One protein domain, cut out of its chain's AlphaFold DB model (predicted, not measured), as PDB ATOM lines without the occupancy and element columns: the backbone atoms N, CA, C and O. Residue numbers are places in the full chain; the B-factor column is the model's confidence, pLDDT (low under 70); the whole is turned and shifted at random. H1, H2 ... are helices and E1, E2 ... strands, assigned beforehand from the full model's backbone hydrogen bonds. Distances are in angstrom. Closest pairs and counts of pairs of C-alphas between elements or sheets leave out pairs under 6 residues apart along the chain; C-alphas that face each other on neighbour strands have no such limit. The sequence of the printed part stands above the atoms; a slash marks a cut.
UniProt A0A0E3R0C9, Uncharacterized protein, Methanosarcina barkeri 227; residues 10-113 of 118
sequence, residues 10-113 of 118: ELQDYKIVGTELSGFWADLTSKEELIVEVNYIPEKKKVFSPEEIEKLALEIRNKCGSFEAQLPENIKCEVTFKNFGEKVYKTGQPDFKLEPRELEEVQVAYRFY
ATOM      1  N   GLU A  10      88.941 -88.967  20.040       87.62
ATOM      2  CA  GLU A  10      88.585 -87.713  20.683       87.62
ATOM      3  C   GLU A  10      88.489 -86.598  19.646       87.62
ATOM      4  O   GLU A  10      89.149 -86.621  18.610       87.62
ATOM      5  N   LEU A  11      87.740 -85.542  19.959       88.50
ATOM      6  CA  LEU A  11      87.594 -84.368  19.091       88.50
ATOM      7  C   LEU A  11      88.947 -83.801  18.605       88.50
ATOM      8  O   LEU A  11      89.066 -83.337  17.472       88.50
ATOM      9  N   GLN A  12      89.988 -83.864  19.442       90.31
ATOM     10  CA  GLN A  12      91.331 -83.380  19.097       90.31
ATOM     11  C   GLN A  12      91.989 -84.187  17.971       90.31
ATOM     12  O   GLN A  12      92.743 -83.613  17.184       90.31
ATOM     13  N   ASP A  13      91.672 -85.479  17.846       92.94
ATOM     14  CA  ASP A  13      92.211 -86.343  16.793       92.94
ATOM     15  C   ASP A  13      91.781 -85.864  15.396       92.94
ATOM     16  O   ASP A  13      92.495 -86.060  14.408       92.94
ATOM     17  N   TYR A  14      90.655 -85.149  15.306       95.12
ATOM     18  CA  TYR A  14      90.066 -84.677  14.053       95.12
ATOM     19  C   TYR A  14      90.421 -83.239  13.686       95.12
ATOM     20  O   TYR A  14      90.117 -82.824  12.568       95.12
ATOM     21  N   LYS A  15      91.107 -82.486  14.555       95.06
ATOM     22  CA  LYS A  15      91.493 -81.097  14.264       95.06
ATOM     23  C   LYS A  15      92.428 -80.987  13.064       95.06
ATOM     24  O   LYS A  15      93.408 -81.729  12.969       95.06
ATOM     25  N   ILE A  16      92.148 -80.021  12.193       96.25
ATOM     26  CA  ILE A  16      92.967 -79.672  11.028       96.25
ATOM     27  C   ILE A  16      93.379 -78.205  11.157       96.25
ATOM     28  O   ILE A  16      92.569 -77.356  11.520       96.25
ATOM     29  N   VAL A  17      94.654 -77.910  10.901       93.94
ATOM     30  CA  VAL A  17      95.194 -76.548  11.019       93.94
ATOM     31  C   VAL A  17      94.473 -75.607  10.051       93.94
ATOM     32  O   VAL A  17      94.314 -75.935   8.878       93.94
ATOM     33  N   GLY A  18      94.074 -74.426  10.535       92.38
ATOM     34  CA  GLY A  18      93.328 -73.446   9.742       92.38
ATOM     35  C   GLY A  18      91.816 -73.686   9.731       92.38
ATOM     36  O   GLY A  18      91.099 -72.991   9.007       92.38
ATOM     37  N   THR A  19      91.328 -74.634  10.538       96.25
ATOM     38  CA  THR A  19      89.901 -74.926  10.719       96.25
ATOM     39  C   THR A  19      89.522 -74.966  12.195       96.25
ATOM     40  O   THR A  19      90.304 -75.401  13.040       96.25
ATOM     41  N   GLU A  20      88.289 -74.572  12.497       96.06
ATOM     42  CA  GLU A  20      87.642 -74.866  13.772       96.06
ATOM     43  C   GLU A  20      86.635 -75.998  13.587       96.06
ATOM     44  O   GLU A  20      86.102 -76.211  12.495       96.06
ATOM     45  N   LEU A  21      86.375 -76.724  14.673       95.69
ATOM     46  CA  LEU A  21      85.350 -77.758  14.700       95.69
ATOM     47  C   LEU A  21      84.046 -77.146  15.209       95.69
ATOM     48  O   LEU A  21      83.941 -76.826  16.393       95.69
ATOM     49  N   SER A  22      83.066 -76.983  14.321       94.44
ATOM     50  CA  SER A  22      81.720 -76.496  14.660       94.44
ATOM     51  C   SER A  22      80.796 -77.617  15.141       94.44
ATOM     52  O   SER A  22      79.788 -77.354  15.796       94.44
ATOM     53  N   GLY A  23      81.141 -78.873  14.841       93.94
ATOM     54  CA  GLY A  23      80.348 -80.049  15.178       93.94
ATOM     55  C   GLY A  23      81.212 -81.299  15.277       93.94
ATOM     56  O   GLY A  23      82.127 -81.504  14.480       93.94
ATOM     57  N   PHE A  24      80.920 -82.122  16.280       95.44
ATOM     58  CA  PHE A  24      81.556 -83.413  16.502       95.44
ATOM     59  C   PHE A  24      80.538 -84.364  17.123       95.44
ATOM     60  O   PHE A  24      79.959 -84.058  18.167       95.44
ATOM     61  N   TRP A  25      80.334 -85.513  16.493       94.06
ATOM     62  CA  TRP A  25      79.454 -86.557  17.000       94.06
ATOM     63  C   TRP A  25      80.048 -87.923  16.686       94.06
ATOM     64  O   TRP A  25      80.571 -88.132  15.599       94.06
ATOM     65  N   ALA A  26      79.986 -88.846  17.637       92.88
ATOM     66  CA  ALA A  26      80.494 -90.199  17.470       92.88
ATOM     67  C   ALA A  26      79.412 -91.193  17.880       92.88
ATOM     68  O   ALA A  26      78.837 -91.070  18.963       92.88
ATOM     69  N   ASP A  27      79.167 -92.176  17.022       91.06
ATOM     70  CA  ASP A  27      78.157 -93.205  17.213       91.06
ATOM     71  C   ASP A  27      78.728 -94.591  16.956       91.06
ATOM     72  O   ASP A  27      79.185 -94.924  15.859       91.06
ATOM     73  N   LEU A  28      78.719 -95.405  18.008       87.12
ATOM     74  CA  LEU A  28      79.144 -96.793  17.950       87.12
ATOM     75  C   LEU A  28      77.946 -97.643  17.525       87.12
ATOM     76  O   LEU A  28      77.256 -98.230  18.360       87.12
ATOM     77  N   THR A  29      77.709 -97.703  16.216       86.88
ATOM     78  CA  THR A  29      76.585 -98.438  15.623       86.88
ATOM     79  C   THR A  29      76.645 -99.931  15.958       86.88
ATOM     80  O   THR A  29      75.617-100.578  16.169       86.88
ATOM     81  N   SER A  30      77.853-100.497  16.072       86.94
ATOM     82  CA  SER A  30      78.069-101.844  16.605       86.94
ATOM     83  C   SER A  30      79.475-101.999  17.194       86.94
ATOM     84  O   SER A  30      80.314-101.114  17.091       86.94
ATOM     85  N   LYS A  31      79.798-103.165  17.771       83.50
ATOM     86  CA  LYS A  31      81.180-103.465  18.211       83.50
ATOM     87  C   LYS A  31      82.204-103.452  17.064       83.50
ATOM     88  O   LYS A  31      83.408-103.404  17.322       83.50
ATOM     89  N   GLU A  32      81.718-103.526  15.832       88.62
ATOM     90  CA  GLU A  32      82.500-103.654  14.606       88.62
ATOM     91  C   GLU A  32      82.399-102.414  13.721       88.62
ATOM     92  O   GLU A  32      83.068-102.371  12.696       88.62
ATOM     93  N   GLU A  33      81.592-101.419  14.105       92.31
ATOM     94  CA  GLU A  33      81.344-100.225  13.306       92.31
ATOM     95  C   GLU A  33      81.200 -98.983  14.190       92.31
ATOM     96  O   GLU A  33      80.355 -98.939  15.087       92.31
ATOM     97  N   LEU A  34      82.020 -97.973  13.903       93.44
ATOM     98  CA  LEU A  34      81.995 -96.655  14.532       93.44
ATOM     99  C   LEU A  34      81.890 -95.588  13.441       93.44
ATOM    100  O   LEU A  34      82.706 -95.568  12.516       93.44
ATOM    101  N   ILE A  35      80.937 -94.674  13.583       95.25
ATOM    102  CA  ILE A  35      80.784 -93.501  12.722       95.25
ATOM    103  C   ILE A  35      81.136 -92.258  13.534       95.25
ATOM    104  O   ILE A  35      80.637 -92.070  14.638       95.25
ATOM    105  N   VAL A  36      82.001 -91.404  12.994       96.25
ATOM    106  CA  VAL A  36      82.367 -90.120  13.595       96.25
ATOM    107  C   VAL A  36      82.110 -89.003  12.601       96.25
ATOM    108  O   VAL A  36      82.776 -88.896  11.572       96.25
ATOM    109  N   GLU A  37      81.140 -88.161  12.918       97.06
ATOM    110  CA  GLU A  37      80.793 -86.974  12.157       97.06
ATOM    111  C   GLU A  37      81.553 -85.759  12.670       97.06
ATOM    112  O   GLU A  37      81.625 -85.504  13.875       97.06
ATOM    113  N   VAL A  38      82.122 -85.005  11.736       97.69
ATOM    114  CA  VAL A  38      82.939 -83.832  12.021       97.69
ATOM    115  C   VAL A  38      82.578 -82.722  11.049       97.69
ATOM    116  O   VAL A  38      82.564 -82.928   9.833       97.69
ATOM    117  N   ASN A  39      82.346 -81.533  11.595       97.88
ATOM    118  CA  ASN A  39      82.086 -80.330  10.824       97.88
ATOM    119  C   ASN A  39      83.248 -79.353  10.995       97.88
ATOM    120  O   ASN A  39      83.631 -79.019  12.117       97.88
ATOM    121  N   TYR A  40      83.790 -78.900   9.870       97.75
ATOM    122  CA  TYR A  40      84.896 -77.958   9.791       97.75
ATOM    123  C   TYR A  40      84.393 -76.609   9.289       97.75
ATOM    124  O   TYR A  40      83.737 -76.551   8.251       97.75
ATOM    125  N   ILE A  41      84.773 -75.534   9.970       97.44
ATOM    126  CA  ILE A  41      84.583 -74.143   9.530       97.44
ATOM    127  C   ILE A  41      85.947 -73.437   9.451       97.44
ATOM    128  O   ILE A  41      86.895 -73.867  10.117       97.44
ATOM    129  N   PRO A  42      86.111 -72.383   8.639       96.62
ATOM    130  CA  PRO A  42      87.391 -71.683   8.547       96.62
ATOM    131  C   PRO A  42      87.653 -70.814   9.792       96.62
ATOM    132  O   PRO A  42      86.800 -70.025  10.180       96.62
ATOM    133  N   GLU A  43      88.858 -70.874  10.376       92.94
ATOM    134  CA  GLU A  43      89.192 -70.169  11.642       92.94
ATOM    135  C   GLU A  43      89.043 -68.638  11.590       92.94
ATOM    136  O   GLU A  43      88.690 -67.994  12.572       92.94
ATOM    137  N   LYS A  44      89.406 -68.014  10.465       89.00
ATOM    138  CA  LYS A  44      89.619 -66.553  10.393       89.00
ATOM    139  C   LYS A  44      88.677 -65.841   9.433       89.00
ATOM    140  O   LYS A  44      88.884 -64.667   9.127       89.00
ATOM    141  N   LYS A  45      87.683 -66.547   8.896       91.88
ATOM    142  CA  LYS A  45      86.789 -66.023   7.858       91.88
ATOM    143  C   LYS A  45      85.452 -66.751   7.846       91.88
ATOM    144  O   LYS A  45      85.205 -67.598   8.685       91.88
ATOM    145  N   LYS A  46      84.577 -66.371   6.912       92.06
ATOM    146  CA  LYS A  46      83.208 -66.898   6.821       92.06
ATOM    147  C   LYS A  46      83.061 -68.107   5.899       92.06
ATOM    148  O   LYS A  46      82.185 -68.922   6.126       92.06
ATOM    149  N   VAL A  47      83.891 -68.203   4.860       96.50
ATOM    150  CA  VAL A  47      83.801 -69.247   3.826       96.50
ATOM    151  C   VAL A  47      85.180 -69.773   3.465       96.50
ATOM    152  O   VAL A  47      86.147 -69.005   3.412       96.50
ATOM    153  N   PHE A  48      85.267 -71.071   3.194       96.62
ATOM    154  CA  PHE A  48      86.411 -71.666   2.526       96.62
ATOM    155  C   PHE A  48      86.423 -71.276   1.050       96.62
ATOM    156  O   PHE A  48      85.384 -71.297   0.391       96.62
ATOM    157  N   SER A  49      87.604 -70.967   0.518       96.06
ATOM    158  CA  SER A  49      87.793 -70.890  -0.932       96.06
ATOM    159  C   SER A  49      87.871 -72.303  -1.534       96.06
ATOM    160  O   SER A  49      88.186 -73.262  -0.819       96.06
ATOM    161  N   PRO A  50      87.652 -72.467  -2.853       95.81
ATOM    162  CA  PRO A  50      87.823 -73.758  -3.524       95.81
ATOM    163  C   PRO A  50      89.198 -74.402  -3.253       95.81
ATOM    164  O   PRO A  50      89.282 -75.588  -2.954       95.81
ATOM    165  N   GLU A  51      90.266 -73.604  -3.258       95.00
ATOM    166  CA  GLU A  51      91.644 -74.053  -3.007       95.00
ATOM    167  C   GLU A  51      91.862 -74.552  -1.570       95.00
ATOM    168  O   GLU A  51      92.633 -75.479  -1.322       95.00
ATOM    169  N   GLU A  52      91.207 -73.932  -0.588       95.56
ATOM    170  CA  GLU A  52      91.277 -74.390   0.800       95.56
ATOM    171  C   GLU A  52      90.497 -75.673   1.012       95.56
ATOM    172  O   GLU A  52      90.929 -76.508   1.796       95.56
ATOM    173  N   ILE A  53      89.391 -75.859   0.293       96.00
ATOM    174  CA  ILE A  53      88.641 -77.114   0.318       96.00
ATOM    175  C   ILE A  53      89.476 -78.244  -0.267       96.00
ATOM    176  O   ILE A  53      89.470 -79.337   0.291       96.00
ATOM    177  N   GLU A  54      90.226 -78.006  -1.344       95.00
ATOM    178  CA  GLU A  54      91.148 -79.015  -1.881       95.00
ATOM    179  C   GLU A  54      92.202 -79.423  -0.848       95.00
ATOM    180  O   GLU A  54      92.444 -80.617  -0.640       95.00
ATOM    181  N   LYS A  55      92.790 -78.441  -0.156       95.25
ATOM    182  CA  LYS A  55      93.760 -78.685   0.921       95.25
ATOM    183  C   LYS A  55      93.117 -79.410   2.102       95.25
ATOM    184  O   LYS A  55      93.661 -80.404   2.571       95.25
ATOM    185  N   LEU A  56      91.944 -78.968   2.544       96.31
ATOM    186  CA  LEU A  56      91.195 -79.584   3.636       96.31
ATOM    187  C   LEU A  56      90.824 -81.032   3.301       96.31
ATOM    188  O   LEU A  56      91.019 -81.927   4.117       96.31
ATOM    189  N   ALA A  57      90.361 -81.294   2.080       95.38
ATOM    190  CA  ALA A  57      90.051 -82.639   1.618       95.38
ATOM    191  C   ALA A  57      91.293 -83.537   1.561       95.38
ATOM    192  O   ALA A  57      91.203 -84.729   1.853       95.38
ATOM    193  N   LEU A  58      92.461 -82.997   1.203       94.56
ATOM    194  CA  LEU A  58      93.723 -83.728   1.302       94.56
ATOM    195  C   LEU A  58      94.055 -84.081   2.760       94.56
ATOM    196  O   LEU A  58      94.329 -85.243   3.045       94.56
ATOM    197  N   GLU A  59      93.948 -83.128   3.685       96.62
ATOM    198  CA  GLU A  59      94.213 -83.357   5.111       96.62
ATOM    199  C   GLU A  59      93.236 -84.361   5.746       96.62
ATOM    200  O   GLU A  59      93.651 -85.237   6.504       96.62
ATOM    201  N   ILE A  60      91.952 -84.306   5.386       96.62
ATOM    202  CA  ILE A  60      90.927 -85.271   5.819       96.62
ATOM    203  C   ILE A  60      91.273 -86.690   5.341       96.62
ATOM    204  O   ILE A  60      91.196 -87.651   6.113       96.62
ATOM    205  N   ARG A  61      91.720 -86.839   4.087       95.25
ATOM    206  CA  ARG A  61      92.183 -88.134   3.557       95.25
ATOM    207  C   ARG A  61      93.426 -88.638   4.280       95.25
ATOM    208  O   ARG A  61      93.481 -89.816   4.636       95.25
ATOM    209  N   ASN A  62      94.388 -87.751   4.535       94.94
ATOM    210  CA  ASN A  62      95.597 -88.068   5.293       94.94
ATOM    211  C   ASN A  62      95.249 -88.536   6.714       94.94
ATOM    212  O   ASN A  62      95.807 -89.527   7.184       94.94
ATOM    213  N   LYS A  63      94.281 -87.885   7.375       94.94
ATOM    214  CA  LYS A  63      93.763 -88.322   8.678       94.94
ATOM    215  C   LYS A  63      93.121 -89.696   8.617       94.94
ATOM    216  O   LYS A  63      93.462 -90.528   9.449       94.94
ATOM    217  N   CYS A  64      92.252 -89.965   7.642       95.00
ATOM    218  CA  CYS A  64      91.627 -91.285   7.531       95.00
ATOM    219  C   CYS A  64      92.675 -92.397   7.354       95.00
ATOM    220  O   CYS A  64      92.649 -93.383   8.088       95.00
ATOM    221  N   GLY A  65      93.684 -92.176   6.501       94.12
ATOM    222  CA  GLY A  65      94.808 -93.110   6.374       94.12
ATOM    223  C   GLY A  65      95.644 -93.236   7.653       94.12
ATOM    224  O   GLY A  65      96.052 -94.335   8.022       94.12
ATOM    225  N   SER A  66      95.862 -92.134   8.374       93.50
ATOM    226  CA  SER A  66      96.556 -92.148   9.666       93.50
ATOM    227  C   SER A  66      95.779 -92.917  10.735       93.50
ATOM    228  O   SER A  66      96.395 -93.628  11.527       93.50
ATOM    229  N   PHE A  67      94.451 -92.802  10.770       93.62
ATOM    230  CA  PHE A  67      93.625 -93.574  11.690       93.62
ATOM    231  C   PHE A  67      93.685 -95.061  11.369       93.62
ATOM    232  O   PHE A  67      93.938 -95.850  12.274       93.62
ATOM    233  N   GLU A  68      93.526 -95.435  10.096       92.38
ATOM    234  CA  GLU A  68      93.618 -96.830   9.659       92.38
ATOM    235  C   GLU A  68      94.970 -97.455  10.031       92.38
ATOM    236  O   GLU A  68      95.011 -98.522  10.635       92.38
ATOM    237  N   ALA A  69      96.078 -96.747   9.790       91.81
ATOM    238  CA  ALA A  69      97.422 -97.222  10.125       91.81
ATOM    239  C   ALA A  69      97.663 -97.431  11.633       91.81
ATOM    240  O   ALA A  69      98.606 -98.120  12.023       91.81
ATOM    241  N   GLN A  70      96.845 -96.819  12.493       90.31
ATOM    242  CA  GLN A  70      96.940 -96.958  13.948       90.31
ATOM    243  C   GLN A  70      95.945 -97.977  14.528       90.31
ATOM    244  O   GLN A  70      95.873 -98.142  15.751       90.31
ATOM    245  N   LEU A  71      95.159 -98.633  13.677       89.69
ATOM    246  CA  LEU A  71      94.203 -99.670  14.043       89.69
ATOM    247  C   LEU A  71      94.723-101.052  13.607       89.69
ATOM    248  O   LEU A  71      95.662-101.153  12.818       89.69
ATOM    249  N   PRO A  72      94.155-102.150  14.141       89.38
ATOM    250  CA  PRO A  72      94.366-103.482  13.584       89.38
ATOM    251  C   PRO A  72      94.104-103.523  12.070       89.38
ATOM    252  O   PRO A  72      93.164-102.899  11.597       89.38
ATOM    253  N   GLU A  73      94.890-104.308  11.329       88.12
ATOM    254  CA  GLU A  73      94.866-104.390   9.851       88.12
ATOM    255  C   GLU A  73      93.484-104.709   9.248       88.12
ATOM    256  O   GLU A  73      93.147-104.279   8.139       88.12
ATOM    257  N   ASN A  74      92.673-105.458   9.996       89.19
ATOM    258  CA  ASN A  74      91.308-105.828   9.640       89.19
ATOM    259  C   ASN A  74      90.279-104.726   9.935       89.19
ATOM    260  O   ASN A  74      89.095-104.969   9.752       89.19
ATOM    261  N   ILE A  75      90.680-103.554  10.429       90.88
ATOM    262  CA  ILE A  75      89.796-102.401  10.620       90.88
ATOM    263  C   ILE A  75      90.142-101.360   9.564       90.88
ATOM    264  O   ILE A  75      91.273-100.888   9.500       90.88
ATOM    265  N   LYS A  76      89.161-101.003   8.740       94.12
ATOM    266  CA  LYS A  76      89.301-100.015   7.670       94.12
ATOM    267  C   LYS A  76      88.729 -98.670   8.089       94.12
ATOM    268  O   LYS A  76      87.832 -98.614   8.930       94.12
ATOM    269  N   CYS A  77      89.247 -97.606   7.486       94.75
ATOM    270  CA  CYS A  77      88.691 -96.262   7.539       94.75
ATOM    271  C   CYS A  77      88.207 -95.851   6.147       94.75
ATOM    272  O   CYS A  77      88.923 -95.959   5.149       94.75
ATOM    273  N   GLU A  78      87.003 -95.299   6.091       96.62
ATOM    274  CA  GLU A  78      86.552 -94.493   4.964       96.62
ATOM    275  C   GLU A  78      85.992 -93.162   5.462       96.62
ATOM    276  O   GLU A  78      85.603 -93.031   6.621       96.62
ATOM    277  N   VAL A  79      85.974 -92.150   4.601       97.62
ATOM    278  CA  VAL A  79      85.410 -90.840   4.925       97.62
ATOM    279  C   VAL A  79      84.444 -90.390   3.840       97.62
ATOM    280  O   VAL A  79      84.764 -90.393   2.651       97.62
ATOM    281  N   THR A  80      83.249 -89.997   4.263       97.94
ATOM    282  CA  THR A  80      82.179 -89.494   3.401       97.94
ATOM    283  C   THR A  80      82.143 -87.979   3.467       97.94
ATOM    284  O   THR A  80      81.992 -87.413   4.546       97.94
ATOM    285  N   PHE A  81      82.240 -87.314   2.319       97.31
ATOM    286  CA  PHE A  81      82.149 -85.863   2.183       97.31
ATOM    287  C   PHE A  81      80.700 -85.446   1.896       97.31
ATOM    288  O   PHE A  81      80.266 -85.422   0.740       97.31
ATOM    289  N   LYS A  82      79.936 -85.109   2.944       96.31
ATOM    290  CA  LYS A  82      78.477 -84.910   2.859       96.31
ATOM    291  C   LYS A  82      78.087 -83.756   1.930       96.31
ATOM    292  O   LYS A  82      77.192 -83.904   1.104       96.31
ATOM    293  N   ASN A  83      78.810 -82.632   1.966       94.69
ATOM    294  CA  ASN A  83      78.479 -81.461   1.129       94.69
ATOM    295  C   ASN A  83      78.824 -81.622  -0.361       94.69
ATOM    296  O   ASN A  83      78.519 -80.728  -1.160       94.69
ATOM    297  N   PHE A  84      79.453 -82.740  -0.736       93.31
ATOM    298  CA  PHE A  84      79.933 -83.027  -2.088       93.31
ATOM    299  C   PHE A  84      79.212 -84.229  -2.705       93.31
ATOM    300  O   PHE A  84      79.834 -85.042  -3.387       93.31
ATOM    301  N   GLY A  85      77.906 -84.349  -2.447       91.50
ATOM    302  CA  GLY A  85      77.082 -85.450  -2.955       91.50
ATOM    303  C   GLY A  85      77.441 -86.791  -2.323       91.50
ATOM    304  O   GLY A  85      77.457 -87.798  -3.022       91.50
ATOM    305  N   GLU A  86      77.801 -86.778  -1.035       93.75
ATOM    306  CA  GLU A  86      78.167 -87.976  -0.265       93.75
ATOM    307  C   GLU A  86      79.304 -88.793  -0.900       93.75
ATOM    308  O   GLU A  86      79.357 -90.018  -0.803       93.75
ATOM    309  N   LYS A  87      80.259 -88.116  -1.551       94.75
ATOM    310  CA  LYS A  87      81.445 -88.772  -2.112       94.75
ATOM    311  C   LYS A  87      82.245 -89.461  -1.006       94.75
ATOM    312  O   LYS A  87      82.687 -88.809  -0.061       94.75
ATOM    313  N   VAL A  88      82.479 -90.761  -1.168       96.25
ATOM    314  CA  VAL A  88      83.224 -91.594  -0.214       96.25
ATOM    315  C   VAL A  88      84.660 -91.786  -0.689       96.25
ATOM    316  O   VAL A  88      84.895 -92.197  -1.826       96.25
ATOM    317  N   TYR A  89      85.616 -91.495   0.188       95.75
ATOM    318  CA  TYR A  89      87.018 -91.863   0.034       95.75
ATOM    319  C   TYR A  89      87.331 -93.063   0.922       95.75
ATOM    320  O   TYR A  89      87.104 -93.012   2.131       95.75
ATOM    321  N   LYS A  90      87.922 -94.103   0.335       93.56
ATOM    322  CA  LYS A  90      88.507 -95.230   1.071       93.56
ATOM    323  C   LYS A  90      90.016 -95.053   1.174       93.56
ATOM    324  O   LYS A  90      90.637 -94.574   0.222       93.56
ATOM    325  N   THR A  91      90.618 -95.443   2.296       88.44
ATOM    326  CA  THR A  91      92.074 -95.347   2.475       88.44
ATOM    327  C   THR A  91      92.826 -95.979   1.302       88.44
ATOM    328  O   THR A  91      92.550 -97.105   0.895       88.44
ATOM    329  N   GLY A  92      93.775 -95.232   0.732       79.31
ATOM    330  CA  GLY A  92      94.607 -95.702  -0.377       79.31
ATOM    331  C   GLY A  92      93.939 -95.651  -1.753       79.31
ATOM    332  O   GLY A  92      94.582 -96.021  -2.731       79.31
ATOM    333  N   GLN A  93      92.695 -95.170  -1.864       87.75
ATOM    334  CA  GLN A  93      92.021 -95.005  -3.150       87.75
ATOM    335  C   GLN A  93      92.738 -93.945  -4.011       87.75
ATOM    336  O   GLN A  93      92.741 -92.761  -3.648       87.75
ATOM    337  N   PRO A  94      93.309 -94.325  -5.173       77.88
ATOM    338  CA  PRO A  94      93.843 -93.351  -6.115       77.88
ATOM    339  C   PRO A  94      92.705 -92.542  -6.762       77.88
ATOM    340  O   PRO A  94      91.553 -92.970  -6.802       77.88
ATOM    341  N   ASP A  95      93.031 -91.353  -7.270       80.25
ATOM    342  CA  ASP A  95      92.141 -90.527  -8.105       80.25
ATOM    343  C   ASP A  95      90.841 -90.015  -7.453       80.25
ATOM    344  O   ASP A  95      89.908 -89.598  -8.145       80.25
ATOM    345  N   PHE A  96      90.775 -89.950  -6.119       87.31
ATOM    346  CA  PHE A  96      89.658 -89.293  -5.436       87.31
ATOM    347  C   PHE A  96      89.650 -87.779  -5.704       87.31
ATOM    348  O   PHE A  96      90.584 -87.064  -5.317       87.31
ATOM    349  N   LYS A  97      88.574 -87.293  -6.338       86.19
ATOM    350  CA  LYS A  97      88.370 -85.881  -6.687       86.19
ATOM    351  C   LYS A  97      87.041 -85.355  -6.156       86.19
ATOM    352  O   LYS A  97      85.963 -85.889  -6.445       86.19
ATOM    353  N   LEU A  98      87.126 -84.245  -5.435       90.19
ATOM    354  CA  LEU A  98      85.982 -83.398  -5.124       90.19
ATOM    355  C   LEU A  98      85.832 -82.332  -6.208       90.19
ATOM    356  O   LEU A  98      86.776 -82.064  -6.944       90.19
ATOM    357  N   GLU A  99      84.639 -81.758  -6.309       91.88
ATOM    358  CA  GLU A  99      84.387 -80.555  -7.105       91.88
ATOM    359  C   GLU A  99      84.330 -79.386  -6.117       91.88
ATOM    360  O   GLU A  99      83.300 -79.197  -5.462       91.88
ATOM    361  N   PRO A 100      85.448 -78.671  -5.894       90.50
ATOM    362  CA  PRO A 100      85.526 -77.661  -4.853       90.50
ATOM    363  C   PRO A 100      84.714 -76.429  -5.255       90.50
ATOM    364  O   PRO A 100      84.733 -75.987  -6.401       90.50
ATOM    365  N   ARG A 101      84.004 -75.861  -4.287       93.31
ATOM    366  CA  ARG A 101      83.187 -74.647  -4.414       93.31
ATOM    367  C   ARG A 101      83.173 -73.948  -3.070       93.31
ATOM    368  O   ARG A 101      83.338 -74.631  -2.074       93.31
ATOM    369  N   GLU A 102      82.937 -72.646  -3.009       95.81
ATOM    370  CA  GLU A 102      82.884 -71.961  -1.713       95.81
ATOM    371  C   GLU A 102      81.838 -72.582  -0.775       95.81
ATOM    372  O   GLU A 102      80.708 -72.862  -1.185       95.81
ATOM    373  N   LEU A 103      82.234 -72.819   0.476       96.06
ATOM    374  CA  LEU A 103      81.387 -73.388   1.525       96.06
ATOM    375  C   LEU A 103      81.693 -72.716   2.863       96.06
ATOM    376  O   LEU A 103      82.854 -72.485   3.194       96.06
ATOM    377  N   GLU A 104      80.655 -72.438   3.646       96.56
ATOM    378  CA  GLU A 104      80.796 -71.965   5.032       96.56
ATOM    379  C   GLU A 104      81.269 -73.089   5.963       96.56
ATOM    380  O   GLU A 104      82.023 -72.849   6.902       96.56
ATOM    381  N   GLU A 105      80.867 -74.326   5.665       97.06
ATOM    382  CA  GLU A 105      81.145 -75.511   6.469       97.06
ATOM    383  C   GLU A 105      81.404 -76.728   5.571       97.06
ATOM    384  O   GLU A 105      80.744 -76.917   4.544       97.06
ATOM    385  N   VAL A 106      82.358 -77.570   5.975       97.56
ATOM    386  CA  VAL A 106      82.620 -78.886   5.383       97.56
ATOM    387  C   VAL A 106      82.306 -79.966   6.413       97.56
ATOM    388  O   VAL A 106      82.957 -80.073   7.445       97.56
ATOM    389  N   GLN A 107      81.316 -80.789   6.104       98.06
ATOM    390  CA  GLN A 107      80.785 -81.880   6.903       98.06
ATOM    391  C   GLN A 107      81.292 -83.204   6.349       98.06
ATOM    392  O   GLN A 107      81.103 -83.524   5.164       98.06
ATOM    393  N   VAL A 108      81.907 -83.995   7.219       97.88
ATOM    394  CA  VAL A 108      82.382 -85.331   6.879       97.88
ATOM    395  C   VAL A 108      81.961 -86.360   7.912       97.88
ATOM    396  O   VAL A 108      81.770 -86.039   9.080       97.88
ATOM    397  N   ALA A 109      81.846 -87.610   7.478       97.81
ATOM    398  CA  ALA A 109      81.661 -88.756   8.358       97.81
ATOM    399  C   ALA A 109      82.791 -89.759   8.129       97.81
ATOM    400  O   ALA A 109      82.897 -90.325   7.041       97.81
ATOM    401  N   TYR A 110      83.631 -89.968   9.138       97.00
ATOM    402  CA  TYR A 110      84.592 -91.064   9.176       97.00
ATOM    403  C   TYR A 110      83.865 -92.328   9.620       97.00
ATOM    404  O   TYR A 110      83.192 -92.320  10.646       97.00
ATOM    405  N   ARG A 111      84.012 -93.416   8.874       96.00
ATOM    406  CA  ARG A 111      83.467 -94.725   9.219       96.00
ATOM    407  C   ARG A 111      84.614 -95.698   9.415       96.00
ATOM    408  O   ARG A 111      85.418 -95.914   8.510       96.00
ATOM    409  N   PHE A 112      84.659 -96.289  10.598       94.31
ATOM    410  CA  PHE A 112      85.582 -97.350  10.958       94.31
ATOM    411  C   PHE A 112      84.815 -98.657  10.992       94.31
ATOM    412  O   PHE A 112      83.800 -98.735  11.683       94.31
ATOM    413  N   TYR A 113      85.283 -99.671  10.273       93.38
ATOM    414  CA  TYR A 113      84.579-100.947  10.198       93.38
ATOM    415  C   TYR A 113      85.534-102.138  10.123       93.38
ATOM    416  O   TYR A 113      86.634-102.031   9.580       93.38
TER     417      TYR A 113
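What this domain is: This is residues 10 to 113 of the 118 residues of an uncharacterized protein of Methanosarcina barkeri 227 (UniProt A0A0E3R0C9). A twisted sheet of five strands curls round one long helix, H2, which packs on one of its faces, mostly over E3 and E5. The short helix H1 only grazes the sheet, and a long loop, residues 91 to 105, leads from the edge strand E4 back to the inner strand E5. The printed part has 104 residues with two named helices and five named strands, in the order H1, E1, E2, H2, E3, E4, E5. The sheet runs E1, E2, E5, E3, E4, all antiparallel, and the class is mixed, helices and strands. The whole is compact, with a radius of gyration of the C-alphas of 13.3 A and spans of 39 by 28 by 22 A.

Where its parts are: In the sheet, E1 is residues 19 to 30, 30.0 A from first to last C-alpha, and bends by 65 degrees at residue 22. E2 is residues 33 to 42, 29.6 A. E5 is residues 106 to 113, 22.7 A, and ends with C-alpha 113 at (84.579, -100.947, 10.198). E3 is residues 75 to 81, 20.1 A, and E4 is residues 87 to 90, 10.1 A. H2 is residues 50 to 69, 28.8 A, and begins with C-alpha 50 at (87.823, -73.758, -3.524). H1 is residues 11 to 14, 5.6 A, and begins with C-alpha 11 at (87.594, -84.368, 19.091).

How they stand to each other: E1 and E2 form a hairpin, their directions at 170 degrees, with N 25 and O 37 within hydrogen-bond range at 2.9 A. E2 and E5 are antiparallel at 161 degrees, with N 36 and O 110 at 2.8 A. E5 and E3 are antiparallel at 160 degrees, with N 80 and O 109 at 2.8 A. E3 and E4 form a hairpin at 157 degrees, with N 79 and O 89 at 2.8 A. E1 and E4 are the edge strands and are apart. H2 is on the sheet; its closest C-alphas to E3 are those of Glu 68 and Cys 77, 5.4 A apart. H2 on one face of the sheet gives two layers. E2, H2 and E3 form a split strand-helix-strand unit, two strands running the same way with E5 between them in the sheet, and its crossover is right-handed. H1 and H2 are close but not clearly touching, with the C-alphas of Tyr 14 and Lys 63 closest at 7.5 A. In H2 every O i to N i+4 pair is within hydrogen-bond range; H1 is too short for such a pair.

The domain as a whole: The two C-alphas farthest apart are those of Lys 45 and Asn 74, at 40.1 A. The printed part has no cut. The link from E4 to E5, 15 residues, is long, and the link from E2 to H2 is short. The mean pLDDT of the printed part is 93.3, and no printed residue is under 70.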